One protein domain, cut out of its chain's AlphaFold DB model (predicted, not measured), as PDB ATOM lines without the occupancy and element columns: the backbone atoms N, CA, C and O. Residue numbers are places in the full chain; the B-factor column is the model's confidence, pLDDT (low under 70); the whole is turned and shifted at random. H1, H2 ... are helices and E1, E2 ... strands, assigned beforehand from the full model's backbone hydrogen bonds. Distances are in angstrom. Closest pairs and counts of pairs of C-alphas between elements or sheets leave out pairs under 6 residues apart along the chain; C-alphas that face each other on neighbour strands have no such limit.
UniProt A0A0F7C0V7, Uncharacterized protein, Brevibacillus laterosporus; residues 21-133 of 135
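This is residues 21 to 133 of the 135 residues of an uncharacterized protein of Brevibacillus laterosporus (UniProt A0A0F7C0V7). A rod-like, two-layer body: a twisted antiparallel sheet of three strands has one face covered by a hairpin of two long helices, H1 and H2, running along the strands, while short H3 is near one end. The printed part has 113 residues, with E1, E2, H1, H2, H3, E3 along the chain, sheet order E1 - E2 - E3 and a mixed class. It is only just loose, close to compact, with radius of gyration of the C-alphas 16.2 A and spans of 54 by 23 by 18 A.

E1, residues 21 to 33, and E2, residues 43 to 55, form an antiparallel hairpin; N 23 and O 52 are 2.8 A apart, within hydrogen-bond range. E3, residues 126 to 132, is antiparallel to E2, with N 49 and O 130 at 2.8 A. H1, residues 56 to 84, is on the sheet over E1 and E2 at a height of 8.0 A; its closest C-alphas to E1 are Lys 74 and Ile 27, 4.6 A. H2, residues 90 to 114, is on the same face at a height of 9.1 A. H1 and H2 touch, closest at the C-alphas of Ala 73 and Ala 104, 4.2 A, opposite ways at 35.4 degrees, only just steep. H3, residues 119 to 124, only grazes the sheet with residues 121 to 124 and touches H2 only at the corner, where the C-alphas of Ala 113 and Tyr 119 are closest, 5.0 A. O i to N i+4 pairs within range number 20 of 25 in H1, 17 of 21 in H2 and 0 of 2 in H3, which has 2 of 3 O i to N i+3 pairs.

E1 starts at C-alpha 21 (232.576, 218.909, 192.050), bends by 53 degrees at residue 30 and spans 34.3 A; E2 spans 38.0 A, H1 36.4 A, H2 34.4 A, H3 9.9 A. E3, 19.6 A, ends at C-alpha 132 (221.035, 211.707, 206.640).

The C-alphas of Pro 37 and Pro 116 are the two farthest apart, 55.0 A. The printed part has no cut, and no link is long. Mean pLDDT of the printed part is 78.9, and 9 residues are under 70, among them 127 to 129.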
ATOM      1  N   THR A  21     232.282 219.671 190.838       81.00
ATOM      2  CA  THR A  21     232.576 218.909 192.050       81.00
ATOM      3  C   THR A  21     231.671 219.370 193.180       81.00
ATOM      4  O   THR A  21     231.307 220.546 193.248       81.00
ATOM      5  N   THR A  22     231.304 218.446 194.060       83.38
ATOM      6  CA  THR A  22     230.497 218.735 195.246       83.38
ATOM      7  C   THR A  22     231.384 218.647 196.474       83.38
ATOM      8  O   THR A  22     231.970 217.605 196.760       83.38
ATOM      9  N   LEU A  23     231.478 219.755 197.200       80.88
ATOM     10  CA  LEU A  23     232.114 219.827 198.504       80.88
ATOM     11  C   LEU A  23     231.044 219.591 199.568       80.88
ATOM     12  O   LEU A  23     230.059 220.325 199.619       80.88
ATOM     13  N   THR A  24     231.230 218.581 200.412       81.81
ATOM     14  CA  THR A  24     230.260 218.224 201.454       81.81
ATOM     15  C   THR A  24     230.846 218.501 202.828       81.81
ATOM     16  O   THR A  24     231.942 218.039 203.147       81.81
ATOM     17  N   LYS A  25     230.099 219.209 203.678       78.25
ATOM     18  CA  LYS A  25     230.515 219.510 205.047       78.25
ATOM     19  C   LYS A  25     229.394 219.268 206.042       78.25
ATOM     20  O   LYS A  25     228.300 219.804 205.906       78.25
ATOM     21  N   THR A  26     229.670 218.474 207.072       79.75
ATOM     22  CA  THR A  26     228.709 218.240 208.156       79.75
ATOM     23  C   THR A  26     228.540 219.517 208.976       79.75
ATOM     24  O   THR A  26     229.483 219.966 209.637       79.75
ATOM     25  N   ILE A  27     227.335 220.082 208.947       72.00
ATOM     26  CA  ILE A  27     226.974 221.311 209.659       72.00
ATOM     27  C   ILE A  27     226.382 221.043 211.044       72.00
ATOM     28  O   ILE A  27     226.652 221.796 211.975       72.00
ATOM     29  N   ALA A  28     225.661 219.936 211.218       69.44
ATOM     30  CA  ALA A  28     225.167 219.503 212.522       69.44
ATOM     31  C   ALA A  28     225.185 217.978 212.635       69.44
ATOM     32  O   ALA A  28     224.976 217.271 211.649       69.44
ATOM     33  N   SER A  29     225.426 217.482 213.846       76.75
ATOM     34  CA  SER A  29     225.367 216.063 214.191       76.75
ATOM     35  C   SER A  29     224.740 215.937 215.573       76.75
ATOM     36  O   SER A  29     225.242 216.543 216.517       76.75
ATOM     37  N   PHE A  30     223.652 215.183 215.701       73.69
ATOM     38  CA  PHE A  30     222.939 215.036 216.972       73.69
ATOM     39  C   PHE A  30     222.253 213.674 217.077       73.69
ATOM     40  O   PHE A  30     221.837 213.090 216.078       73.69
ATOM     41  N   HIS A  31     222.142 213.166 218.303       75.94
ATOM     42  CA  HIS A  31     221.435 211.925 218.600       75.94
ATOM     43  C   HIS A  31     219.966 212.243 218.864       75.94
ATOM     44  O   HIS A  31     219.651 212.872 219.865       75.94
ATOM     45  N   TYR A  32     219.076 211.823 217.971       73.81
ATOM     46  CA  TYR A  32     217.637 212.039 218.095       73.81
ATOM     47  C   TYR A  32     216.960 210.813 218.735       73.81
ATOM     48  O   TYR A  32     217.318 209.686 218.372       73.81
ATOM     49  N   PRO A  33     215.972 210.967 219.640       74.94
ATOM     50  CA  PRO A  33     215.276 209.841 220.247       74.94
ATOM     51  C   PRO A  33     214.494 209.084 219.180       74.94
ATOM     52  O   PRO A  33     213.671 209.649 218.463       74.94
ATOM     53  N   ALA A  34     214.754 207.790 219.087       76.69
ATOM     54  CA  ALA A  34     214.071 206.876 218.189       76.69
ATOM     55  C   ALA A  34     213.746 205.590 218.966       76.69
ATOM     56  O   ALA A  34     214.335 204.538 218.692       76.69
ATOM     57  N   PRO A  35     212.861 205.678 219.977       78.81
ATOM     58  CA  PRO A  35     212.503 204.528 220.786       78.81
ATOM     59  C   PRO A  35     211.844 203.461 219.908       78.81
ATOM     60  O   PRO A  35     210.998 203.750 219.064       78.81
ATOM     61  N   THR A  36     212.236 202.210 220.120       81.25
ATOM     62  CA  THR A  36     211.607 201.039 219.494       81.25
ATOM     63  C   THR A  36     211.098 200.103 220.586       81.25
ATOM     64  O   THR A  36     211.621 200.149 221.700       81.25
ATOM     65  N   PRO A  37     210.148 199.192 220.295       82.19
ATOM     66  CA  PRO A  37     209.668 198.224 221.287       82.19
ATOM     67  C   PRO A  37     210.782 197.377 221.927       82.19
ATOM     68  O   PRO A  37     210.618 196.886 223.036       82.19
ATOM     69  N   ARG A  38     211.924 197.212 221.240       84.38
ATOM     70  CA  ARG A  38     213.104 196.485 221.739       84.38
ATOM     71  C   ARG A  38     214.152 197.379 222.414       84.38
ATOM     72  O   ARG A  38     215.010 196.855 223.114       84.38
ATOM     73  N   ASN A  39     214.114 198.694 222.200       81.06
ATOM     74  CA  ASN A  39     215.038 199.651 222.808       81.06
ATOM     75  C   ASN A  39     214.300 200.966 223.142       81.06
ATOM     76  O   ASN A  39     214.246 201.869 222.296       81.06
ATOM     77  N   PRO A  40     213.728 201.085 224.354       79.06
ATOM     78  CA  PRO A  40     212.933 202.244 224.760       79.06
ATOM     79  C   PRO A  40     213.763 203.522 224.948       79.06
ATOM     80  O   PRO A  40     213.205 204.613 224.924       79.06
ATOM     81  N   PHE A  41     215.088 203.404 225.069       80.06
ATOM     82  CA  PHE A  41     216.022 204.534 225.146       80.06
ATOM     83  C   PHE A  41     216.858 204.682 223.868       80.06
ATOM     84  O   PHE A  41     217.920 205.302 223.872       80.06
ATOM     85  N   GLY A  42     216.398 204.087 222.762       79.75
ATOM     86  CA  GLY A  42     217.097 204.124 221.488       79.75
ATOM     87  C   GLY A  42     217.257 205.545 220.959       79.75
ATOM     88  O   GLY A  42     216.316 206.340 220.953       79.75
ATOM     89  N   THR A  43     218.451 205.844 220.459       79.56
ATOM     90  CA  THR A  43     218.753 207.087 219.749       79.56
ATOM     91  C   THR A  43     219.295 206.775 218.362       79.56
ATOM     92  O   THR A  43     220.023 205.800 218.189       79.56
ATOM     93  N   LYS A  44     218.990 207.626 217.385       77.69
ATOM     94  CA  LYS A  44     219.568 207.595 216.037       77.69
ATOM     95  C   LYS A  44     220.464 208.803 215.820       77.69
ATOM     96  O   LYS A  44     220.112 209.902 216.245       77.69
ATOM     97  N   LEU A  45     221.595 208.619 215.147       80.56
ATOM     98  CA  LEU A  45     222.457 209.731 214.765       80.56
ATOM     99  C   LEU A  45     221.906 210.404 213.504       80.56
ATOM    100  O   LEU A  45     221.789 209.791 212.447       80.56
ATOM    101  N   TYR A  46     221.594 211.685 213.622       74.00
ATOM    102  CA  TYR A  46     221.201 212.533 212.510       74.00
ATOM    103  C   TYR A  46     222.358 213.453 212.165       74.00
ATOM    104  O   TYR A  46     222.904 214.137 213.036       74.00
ATOM    105  N   ARG A  47     222.710 213.499 210.880       80.12
ATOM    106  CA  ARG A  47     223.687 214.449 210.348       80.12
ATOM    107  C   ARG A  47     223.043 215.327 209.294       80.12
ATOM    108  O   ARG A  47     222.335 214.849 208.410       80.12
ATOM    109  N   VAL A  48     223.317 216.618 209.389       73.56
ATOM    110  CA  VAL A  48     222.946 217.607 208.381       73.56
ATOM    111  C   VAL A  48     224.222 218.032 207.673       73.56
ATOM    112  O   VAL A  48     225.216 218.364 208.323       73.56
ATOM    113  N   TYR A  49     224.190 218.011 206.350       80.94
ATOM    114  CA  TYR A  49     225.298 218.307 205.461       80.94
ATOM    115  C   TYR A  49     224.975 219.529 204.612       80.94
ATOM    116  O   TYR A  49     223.892 219.630 204.044       80.94
ATOM    117  N   LEU A  50     225.944 220.427 204.499       77.31
ATOM    118  CA  LEU A  50     225.985 221.456 203.476       77.31
ATOM    119  C   LEU A  50     226.739 220.883 202.277       77.31
ATOM    120  O   LEU A  50     227.892 220.474 202.419       77.31
ATOM    121  N   GLU A  51     226.091 220.840 201.125       83.50
ATOM    122  CA  GLU A  51     226.690 220.459 199.853       83.50
ATOM    123  C   GLU A  51     226.855 221.703 198.986       83.50
ATOM    124  O   GLU A  51     225.915 222.455 198.748       83.50
ATOM    125  N   VAL A  52     228.066 221.944 198.506       79.00
ATOM    126  CA  VAL A  52     228.364 223.071 197.631       79.00
ATOM    127  C   VAL A  52     228.901 222.518 196.323       79.00
ATOM    128  O   VAL A  52     230.007 221.983 196.271       79.00
ATOM    129  N   THR A  53     228.123 222.643 195.254       80.75
ATOM    130  CA  THR A  53     228.540 222.261 193.908       80.75
ATOM    131  C   THR A  53     229.208 223.445 193.218       80.75
ATOM    132  O   THR A  53     228.592 224.493 193.011       80.75
ATOM    133  N   VAL A  54     230.468 223.264 192.828       80.00
ATOM    134  CA  VAL A  54     231.297 224.269 192.150       80.00
ATOM    135  C   VAL A  54     232.057 223.651 190.976       80.00
ATOM    136  O   VAL A  54     232.346 222.457 190.995       80.00
ATOM    137  N   PRO A  55     232.455 224.434 189.962       79.75
ATOM    138  CA  PRO A  55     233.382 223.952 188.943       79.75
ATOM    139  C   PRO A  55     234.722 223.514 189.550       79.75
ATOM    140  O   PRO A  55     235.287 224.214 190.392       79.75
ATOM    141  N   LYS A  56     235.274 222.392 189.082       80.00
ATOM    142  CA  LYS A  56     236.528 221.791 189.572       80.00
ATOM    143  C   LYS A  56     237.718 222.751 189.486       80.00
ATOM    144  O   LYS A  56     238.560 222.782 190.377       80.00
ATOM    145  N   SER A  57     237.755 223.592 188.450       77.12
ATOM    146  CA  SER A  57     238.775 224.636 188.286       77.12
ATOM    147  C   SER A  57     238.758 225.674 189.414       77.12
ATOM    148  O   SER A  57     239.815 226.140 189.834       77.12
ATOM    149  N   ILE A  58     237.574 225.999 189.943       75.12
ATOM    150  CA  ILE A  58     237.396 226.912 191.078       75.12
ATOM    151  C   ILE A  58     237.654 226.178 192.390       75.12
ATOM    152  O   ILE A  58     238.317 226.719 193.268       75.12
ATOM    153  N   ALA A  59     237.188 224.931 192.511       74.62
ATOM    154  CA  ALA A  59     237.461 224.106 193.682       74.62
ATOM    155  C   ALA A  59     238.963 223.986 193.943       74.62
ATOM    156  O   ALA A  59     239.387 224.203 195.066       74.62
ATOM    157  N   ASN A  60     239.771 223.742 192.909       76.75
ATOM    158  CA  ASN A  60     241.218 223.587 193.061       76.75
ATOM    159  C   ASN A  60     241.936 224.907 193.394       76.75
ATOM    160  O   ASN A  60     242.936 224.905 194.104       76.75
ATOM    161  N   THR A  61     241.453 226.039 192.876       76.31
ATOM    162  CA  THR A  61     242.121 227.348 193.031       76.31
ATOM    163  C   THR A  61     241.673 228.112 194.275       76.31
ATOM    164  O   THR A  61     242.451 228.869 194.854       76.31
ATOM    165  N   ALA A  62     240.435 227.900 194.717       77.81
ATOM    166  CA  ALA A  62     239.811 228.618 195.820       77.81
ATOM    167  C   ALA A  62     239.313 227.687 196.941       77.81
ATOM    168  O   ALA A  62     238.476 228.100 197.744       77.81
ATOM    169  N   GLN A  63     239.847 226.460 197.036       79.44
ATOM    170  CA  GLN A  63     239.427 225.455 198.023       79.44
ATOM    171  C   GLN A  63     239.432 225.998 199.450       79.44
ATOM    172  O   GLN A  63     238.417 225.946 200.133       79.44
ATOM    173  N   ALA A  64     240.545 226.605 199.871       83.12
ATOM    174  CA  ALA A  64     240.688 227.141 201.223       83.12
ATOM    175  C   ALA A  64     239.653 228.238 201.535       83.12
ATOM    176  O   ALA A  64     239.173 228.350 202.663       83.12
ATOM    177  N   ALA A  65     239.283 229.036 200.530       84.69
ATOM    178  CA  ALA A  65     238.269 230.071 200.672       84.69
ATOM    179  C   ALA A  65     236.855 229.469 200.750       84.69
ATOM    180  O   ALA A  65     236.066 229.858 201.610       84.69
ATOM    181  N   LEU A  66     236.557 228.467 199.913       82.62
ATOM    182  CA  LEU A  66     235.306 227.706 199.979       82.62
ATOM    183  C   LEU A  66     235.161 226.995 201.327       82.62
ATOM    184  O   LEU A  66     234.112 227.095 201.957       82.62
ATOM    185  N   ASP A  67     236.222 226.353 201.814       85.62
ATOM    186  CA  ASP A  67     236.246 225.664 203.104       85.62
ATOM    187  C   ASP A  67     235.990 226.618 204.268       85.62
ATOM    188  O   ASP A  67     235.215 226.284 205.176       85.62
ATOM    189  N   ARG A  68     236.580 227.819 204.215       87.25
ATOM    190  CA  ARG A  68     236.325 228.895 205.177       87.25
ATOM    191  C   ARG A  68     234.867 229.345 205.131       87.25
ATOM    192  O   ARG A  68     234.240 229.445 206.182       87.25
ATOM    193  N   CYS A  69     234.302 229.569 203.947       86.50
ATOM    194  CA  CYS A  69     232.896 229.949 203.826       86.50
ATOM    195  C   CYS A  69     231.941 228.844 204.286       86.50
ATOM    196  O   CYS A  69     230.922 229.139 204.910       86.50
ATOM    197  N   MET A  70     232.287 227.574 204.067       86.25
ATOM    198  CA  MET A  70     231.528 226.454 204.616       86.25
ATOM    199  C   MET A  70     231.621 226.377 206.151       86.25
ATOM    200  O   MET A  70     230.633 226.014 206.782       86.25
ATOM    201  N   GLU A  71     232.748 226.744 206.781       87.81
ATOM    202  CA  GLU A  71     232.816 226.871 208.253       87.81
ATOM    203  C   GLU A  71     231.932 228.008 208.779       87.81
ATOM    204  O   GLU A  71     231.233 227.841 209.776       87.81
ATOM    205  N   VAL A  72     231.911 229.156 208.099       88.12
ATOM    206  CA  VAL A  72     231.036 230.281 208.472       88.12
ATOM    207  C   VAL A  72     229.562 229.870 208.382       88.12
ATOM    208  O   VAL A  72     228.779 230.129 209.297       88.12
ATOM    209  N   ALA A  73     229.193 229.165 207.312       85.56
ATOM    210  CA  ALA A  73     227.853 228.619 207.129       85.56
ATOM    211  C   ALA A  73     227.484 227.602 208.219       85.56
ATOM    212  O   ALA A  73     226.391 227.660 208.784       85.56
ATOM    213  N   LYS A  74     228.423 226.709 208.558       84.25
ATOM    214  CA  LYS A  74     228.285 225.746 209.651       84.25
ATOM    215  C   LYS A  74     228.021 226.431 210.983       84.25
ATOM    216  O   LYS A  74     227.078 226.054 211.670       84.25
ATOM    217  N   ALA A  75     228.826 227.431 211.333       87.06
ATOM    218  CA  ALA A  75     228.665 228.168 212.577       87.06
ATOM    219  C   ALA A  75     227.283 228.836 212.648       87.06
ATOM    220  O   ALA A  75     226.588 228.698 213.650       87.06
ATOM    221  N   ALA A  76     226.842 229.485 211.565       86.94
ATOM    222  CA  ALA A  76     225.532 230.131 211.502       86.94
ATOM    223  C   ALA A  76     224.368 229.142 211.687       86.94
ATOM    224  O   ALA A  76     223.463 229.409 212.477       86.94
ATOM    225  N   ALA A  77     224.402 227.985 211.016       83.75
ATOM    226  CA  ALA A  77     223.412 226.928 211.236       83.75
ATOM    227  C   ALA A  77     223.456 226.393 212.671       83.75
ATOM    228  O   ALA A  77     222.412 226.193 213.291       83.75
ATOM    229  N   TYR A  78     224.657 226.187 213.215       83.12
ATOM    230  CA  TYR A  78     224.838 225.682 214.568       83.12
ATOM    231  C   TYR A  78     224.202 226.605 215.612       83.12
ATOM    232  O   TYR A  78     223.491 226.110 216.479       83.12
ATOM    233  N   TYR A  79     224.349 227.929 215.489       85.69
ATOM    234  CA  TYR A  79     223.705 228.885 216.400       85.69
ATOM    235  C   TYR A  79     222.174 228.783 216.427       85.69
ATOM    236  O   TYR A  79     221.571 229.029 217.468       85.69
ATOM    237  N   VAL A  80     221.543 228.394 215.316       85.19
ATOM    238  CA  VAL A  80     220.084 228.198 215.257       85.19
ATOM    239  C   VAL A  80     219.666 226.880 215.907       85.19
ATOM    240  O   VAL A  80     218.622 226.817 216.552       85.19
ATOM    241  N   ILE A  81     220.466 225.824 215.748       81.62
ATOM    242  CA  ILE A  81     220.144 224.482 216.260       81.62
ATOM    243  C   ILE A  81     220.539 224.340 217.735       81.62
ATOM    244  O   ILE A  81     219.906 223.574 218.457       81.62
ATOM    245  N   LEU A  82     221.541 225.091 218.204       83.19
ATOM    246  CA  LEU A  82     222.102 225.015 219.555       83.19
ATOM    247  C   LEU A  82     221.043 224.993 220.674       83.19
ATOM    248  O   LEU A  82     221.134 224.108 221.527       83.19
ATOM    249  N   PRO A  83     220.006 225.856 220.669       84.38
ATOM    250  CA  PRO A  83     218.977 225.851 221.710       84.38
ATOM    251  C   PRO A  83     218.136 224.571 221.740       84.38
ATOM    252  O   PRO A  83     217.496 224.291 222.744       84.38
ATOM    253  N   PHE A  84     218.133 223.797 220.652       81.44
ATOM    254  CA  PHE A  84     217.344 222.580 220.490       81.44
ATOM    255  C   PHE A  84     218.142 221.305 220.785       81.44
ATOM    256  O   PHE A  84     217.554 220.231 220.837       81.44
ATOM    257  N   LEU A  85     219.455 221.392 221.027       75.38
ATOM    258  CA  LEU A  85     220.312 220.227 221.291       75.38
ATOM    259  C   LEU A  85     220.198 219.674 222.723       75.38
ATOM    260  O   LEU A  85     220.902 218.725 223.066       75.38
ATOM    261  N   THR A  86     219.329 220.236 223.567       75.50
ATOM    262  CA  THR A  86     219.095 219.720 224.923       75.50
ATOM    263  C   THR A  86     217.984 218.662 224.939       75.50
ATOM    264  O   THR A  86     217.043 218.763 224.147       75.50
ATOM    265  N   PRO A  87     218.010 217.687 225.871       70.50
ATOM    266  CA  PRO A  87     216.948 216.684 225.995       70.50
ATOM    267  C   PRO A  87     215.536 217.276 226.120       70.50
ATOM    268  O   PRO A  87     214.583 216.690 225.617       70.50
ATOM    269  N   ALA A  88     215.404 218.453 226.744       75.44
ATOM    270  CA  ALA A  88     214.123 219.130 226.952       75.44
ATOM    271  C   ALA A  88     213.559 219.795 225.682       75.44
ATOM    272  O   ALA A  88     212.353 219.989 225.568       75.44
ATOM    273  N   THR A  89     214.418 220.150 224.727       78.88
ATOM    274  CA  THR A  89     214.069 220.981 223.557       78.88
ATOM    275  C   THR A  89     214.209 220.241 222.228       78.88
ATOM    276  O   THR A  89     213.855 220.769 221.177       78.88
ATOM    277  N   MET A  90     214.730 219.015 222.257       73.88
ATOM    278  CA  MET A  90     215.073 218.243 221.063       73.88
ATOM    279  C   MET A  90     213.868 217.869 220.195       73.88
ATOM    280  O   MET A  90     214.019 217.713 218.986       73.88
ATOM    281  N   SER A  91     212.661 217.812 220.761       74.06
ATOM    282  CA  SER A  91     211.420 217.645 219.992       74.06
ATOM    283  C   SER A  91     211.150 218.804 219.020       74.06
ATOM    284  O   SER A  91     210.514 218.595 217.991       74.06
ATOM    285  N   GLY A  92     211.656 220.009 219.310       75.56
ATOM    286  CA  GLY A  92     211.547 221.188 218.444       75.56
ATOM    287  C   GLY A  92     212.621 221.260 217.356       75.56
ATOM    288  O   GLY A  92     212.525 222.070 216.434       75.56
ATOM    289  N   LEU A  93     213.633 220.394 217.423       76.25
ATOM    290  CA  LEU A  93     214.768 220.419 216.512       76.25
ATOM    291  C   LEU A  93     214.380 220.225 215.030       76.25
ATOM    292  O   LEU A  93     214.910 220.962 214.200       76.25
ATOM    293  N   PRO A  94     213.415 219.354 214.657       75.25
ATOM    294  CA  PRO A  94     212.938 219.263 213.275       75.25
ATOM    295  C   PRO A  94     212.382 220.583 212.720       75.25
ATOM    296  O   PRO A  94     212.568 220.868 211.539       75.25
ATOM    297  N   ALA A  95     211.748 221.407 213.562       77.94
ATOM    298  CA  ALA A  95     211.222 222.716 213.170       77.94
ATOM    299  C   ALA A  95     212.320 223.791 213.065       77.94
ATOM    300  O   ALA A  95     212.176 224.750 212.310       77.94
ATOM    301  N   ALA A  96     213.435 223.617 213.781       80.69
ATOM    302  CA  ALA A  96     214.593 224.504 213.713       80.69
ATOM    303  C   ALA A  96     215.473 224.255 212.477       80.69
ATOM    304  O   ALA A  96     216.170 225.171 212.036       80.69
ATOM    305  N   ILE A  97     215.427 223.046 211.893       77.75
ATOM    306  CA  ILE A  97     216.229 222.680 210.714       77.75
ATOM    307  C   ILE A  97     216.034 223.695 209.574       77.75
ATOM    308  O   ILE A  97     217.044 224.270 209.175       77.75
ATOM    309  N   PRO A  98     214.810 224.014 209.091       80.56
ATOM    310  CA  PRO A  98     214.621 225.013 208.031       80.56
ATOM    311  C   PRO A  98     215.250 226.381 208.337       80.56
ATOM    312  O   PRO A  98     215.855 226.993 207.458       80.56
ATOM    313  N   GLY A  99     215.162 226.849 209.587       82.88
ATOM    314  CA  GLY A  99     215.787 228.105 210.014       82.88
ATOM    315  C   GLY A  99     217.314 228.036 209.983       82.88
ATOM    316  O   GLY A  99     217.973 228.960 209.504       82.88
ATOM    317  N   ALA A 100     217.883 226.914 210.423       82.06
ATOM    318  CA  ALA A 100     219.316 226.665 210.356       82.06
ATOM    319  C   ALA A 100     219.814 226.585 208.908       82.06
ATOM    320  O   ALA A 100     220.890 227.100 208.604       82.06
ATOM    321  N   LEU A 101     219.011 226.008 208.005       76.88
ATOM    322  CA  LEU A 101     219.300 225.967 206.570       76.88
ATOM    323  C   LEU A 101     219.370 227.382 205.992       76.88
ATOM    324  O   LEU A 101     220.359 227.745 205.358       76.88
ATOM    325  N   ALA A 102     218.351 228.203 206.257       83.00
ATOM    326  CA  ALA A 102     218.309 229.584 205.789       83.00
ATOM    327  C   ALA A 102     219.496 230.406 206.325       83.00
ATOM    328  O   ALA A 102     220.106 231.174 205.577       83.00
ATOM    329  N   ALA A 103     219.867 230.209 207.595       86.69
ATOM    330  CA  ALA A 103     221.024 230.857 208.203       86.69
ATOM    331  C   ALA A 103     222.349 230.427 207.551       86.69
ATOM    332  O   ALA A 103     223.160 231.291 207.212       86.69
ATOM    333  N   ALA A 104     222.549 229.123 207.315       83.88
ATOM    334  CA  ALA A 104     223.725 228.606 206.611       83.88
ATOM    335  C   ALA A 104     223.837 229.160 205.189       83.88
ATOM    336  O   ALA A 104     224.895 229.668 204.826       83.88
ATOM    337  N   ILE A 105     222.758 229.107 204.399       83.56
ATOM    338  CA  ILE A 105     222.754 229.590 203.007       83.56
ATOM    339  C   ILE A 105     223.077 231.084 202.968       83.56
ATOM    340  O   ILE A 105     223.924 231.512 202.185       83.56
ATOM    341  N   LYS A 106     222.448 231.878 203.844       86.44
ATOM    342  CA  LYS A 106     222.704 233.318 203.930       86.44
ATOM    343  C   LYS A 106     224.160 233.605 204.297       86.44
ATOM    344  O   LYS A 106     224.805 234.408 203.630       86.44
ATOM    345  N   ALA A 107     224.686 232.951 205.330       87.88
ATOM    346  CA  ALA A 107     226.056 233.163 205.791       87.88
ATOM    347  C   ALA A 107     227.094 232.710 204.749       87.88
ATOM    348  O   ALA A 107     228.073 233.417 204.508       87.88
ATOM    349  N   PHE A 108     226.846 231.581 204.079       85.81
ATOM    350  CA  PHE A 108     227.663 231.107 202.966       85.81
ATOM    351  C   PHE A 108     227.663 232.105 201.806       85.81
ATOM    352  O   PHE A 108     228.728 232.506 201.344       85.81
ATOM    353  N   GLY A 109     226.479 232.545 201.365       83.88
ATOM    354  CA  GLY A 109     226.328 233.492 200.261       83.88
ATOM    355  C   GLY A 109     227.020 234.827 200.536       83.88
ATOM    356  O   GLY A 109     227.733 235.334 199.675       83.88
ATOM    357  N   VAL A 110     226.892 235.357 201.758       87.31
ATOM    358  CA  VAL A 110     227.601 236.575 202.187       87.31
ATOM    359  C   VAL A 110     229.116 236.366 202.183       87.31
ATOM    360  O   VAL A 110     229.839 237.234 201.699       87.31
ATOM    361  N   CYS A 111     229.610 235.223 202.669       88.19
ATOM    362  CA  CYS A 111     231.041 234.923 202.651       88.19
ATOM    363  C   CYS A 111     231.585 234.833 201.218       88.19
ATOM    364  O   CYS A 111     232.580 235.478 200.902       88.19
ATOM    365  N   VAL A 112     230.890 234.114 200.330       85.00
ATOM    366  CA  VAL A 112     231.249 233.997 198.907       85.00
ATOM    367  C   VAL A 112     231.254 235.358 198.214       85.00
ATOM    368  O   VAL A 112     232.176 235.654 197.459       85.00
ATOM    369  N   ALA A 113     230.247 236.196 198.476       82.81
ATOM    370  CA  ALA A 113     230.144 237.525 197.881       82.81
ATOM    371  C   ALA A 113     231.207 238.504 198.407       82.81
ATOM    372  O   ALA A 113     231.581 239.436 197.700       82.81
ATOM    373  N   SER A 114     231.699 238.292 199.629       84.31
ATOM    374  CA  SER A 114     232.721 239.138 200.259       84.31
ATOM    375  C   SER A 114     234.150 238.664 199.981       84.31
ATOM    376  O   SER A 114     235.099 239.371 200.307       84.31
ATOM    377  N   GLU A 115     234.320 237.476 199.400       83.44
ATOM    378  CA  GLU A 115     235.621 236.888 199.104       83.44
ATOM    379  C   GLU A 115     236.028 237.195 197.650       83.44
ATOM    380  O   GLU A 115     235.426 236.654 196.715       83.44
ATOM    381  N   PRO A 116     237.079 238.005 197.413       80.12
ATOM    382  CA  PRO A 116     237.464 238.442 196.067       80.12
ATOM    383  C   PRO A 116     237.783 237.293 195.103       80.12
ATOM    384  O   PRO A 116     237.609 237.427 193.895       80.12
ATOM    385  N   ARG A 117     238.242 236.152 195.633       77.62
ATOM    386  CA  ARG A 117     238.574 234.954 194.846       77.62
ATOM    387  C   ARG A 117     237.343 234.165 194.395       77.62
ATOM    388  O   ARG A 117     237.434 233.390 193.448       77.62
ATOM    389  N   LEU A 118     236.212 234.340 195.074       74.31
ATOM    390  CA  LEU A 118     234.969 233.608 194.818       74.31
ATOM    391  C   LEU A 118     233.902 234.482 194.162       74.31
ATOM    392  O   LEU A 118     233.099 233.963 193.387       74.31
ATOM    393  N   TYR A 119     233.925 235.793 194.406       71.19
ATOM    394  CA  TYR A 119     232.964 236.753 193.864       71.19
ATOM    395  C   TYR A 119     232.762 236.654 192.336       71.19
ATOM    396  O   TYR A 119     231.610 236.543 191.911       71.19
ATOM    397  N   PRO A 120     233.813 236.561 191.487       74.50
ATOM    398  CA  PRO A 120     233.645 236.412 190.032       74.50
ATOM    399  C   PRO A 120     232.935 235.115 189.618       74.50
ATOM    400  O   PRO A 120     232.513 234.949 188.472       74.50
ATOM    401  N   HIS A 121     232.834 234.164 190.541       71.06
ATOM    402  CA  HIS A 121     232.314 232.829 190.317       71.06
ATOM    403  C   HIS A 121     231.039 232.537 191.102       71.06
ATOM    404  O   HIS A 121     230.495 231.446 190.944       71.06
ATOM    405  N   ALA A 122     230.523 233.493 191.882       67.06
ATOM    406  CA  ALA A 122     229.373 233.305 192.764       67.06
ATOM    407  C   ALA A 122     228.151 232.712 192.032       67.06
ATOM    408  O   ALA A 122     227.520 231.786 192.533       67.06
ATOM    409  N   ASN A 123     227.895 233.137 190.789       71.12
ATOM    410  CA  ASN A 123     226.785 232.641 189.955       71.12
ATOM    411  C   ASN A 123     226.931 231.176 189.498       71.12
ATOM    412  O   ASN A 123     226.003 230.607 188.927       71.12
ATOM    413  N   ARG A 124     228.104 230.565 189.696       68.94
ATOM    414  CA  ARG A 124     228.404 229.164 189.351       68.94
ATOM    415  C   ARG A 124     228.435 228.251 190.576       68.94
ATOM    416  O   ARG A 124     228.630 227.048 190.416       68.94
ATOM    417  N   ILE A 125     228.263 228.809 191.773       69.44
ATOM    418  CA  ILE A 125     228.258 228.075 193.033       69.44
ATOM    419  C   ILE A 125     226.811 227.742 193.379       69.44
ATOM    420  O   ILE A 125     225.996 228.634 193.605       69.44
ATOM    421  N   LYS A 126     226.481 226.450 193.412       72.38
ATOM    422  CA  LYS A 126     225.179 225.971 193.886       72.38
ATOM    423  C   LYS A 126     225.330 225.424 195.293       72.38
ATOM    424  O   LYS A 126     226.262 224.676 195.561       72.38
ATOM    425  N   VAL A 127     224.406 225.791 196.169       66.75
ATOM    426  CA  VAL A 127     224.364 225.316 197.551       66.75
ATOM    427  C   VAL A 127     223.123 224.458 197.708       66.75
ATOM    428  O   VAL A 127     222.021 224.914 197.412       66.75
ATOM    429  N   ASP A 128     223.319 223.229 198.158       69.00
ATOM    430  CA  ASP A 128     222.279 222.275 198.508       69.00
ATOM    431  C   ASP A 128     222.496 221.797 199.948       69.00
ATOM    432  O   ASP A 128     223.591 221.900 200.507       69.00
ATOM    433  N   ILE A 129     221.443 221.314 200.596       62.66
ATOM    434  CA  ILE A 129     221.519 220.820 201.967       62.66
ATOM    435  C   ILE A 129     220.835 219.469 202.046       62.66
ATOM    436  O   ILE A 129     219.640 219.333 201.793       62.66
ATOM    437  N   LYS A 130     221.604 218.468 202.479       71.31
ATOM    438  CA  LYS A 130     221.115 217.109 202.685       71.31
ATOM    439  C   LYS A 130     221.130 216.745 204.156       71.31
ATOM    440  O   LYS A 130     222.035 217.106 204.899       71.31
ATOM    441  N   SER A 131     220.144 215.971 204.585       62.81
ATOM    442  CA  SER A 131     220.126 215.351 205.910       62.81
ATOM    443  C   SER A 131     220.165 213.835 205.766       62.81
ATOM    444  O   SER A 131     219.359 213.288 205.014       62.81
ATOM    445  N   ASN A 132     221.040 213.163 206.510       71.44
ATOM    446  CA  ASN A 132     221.035 211.707 206.640       71.44
ATOM    447  C   ASN A 132     220.547 211.320 208.043       71.44
ATOM    448  O   ASN A 132     221.059 211.826 209.045       71.44
ATOM    449  N   ARG A 133     219.539 210.443 208.095       55.28
ATOM    450  CA  ARG A 133     218.889 209.977 209.330       55.28
ATOM    451  C   ARG A 133     219.532 208.713 209.927       55.28
ATOM    452  O   ARG A 133     219.129 208.319 211.018       55.28
TER     453      ARG A 133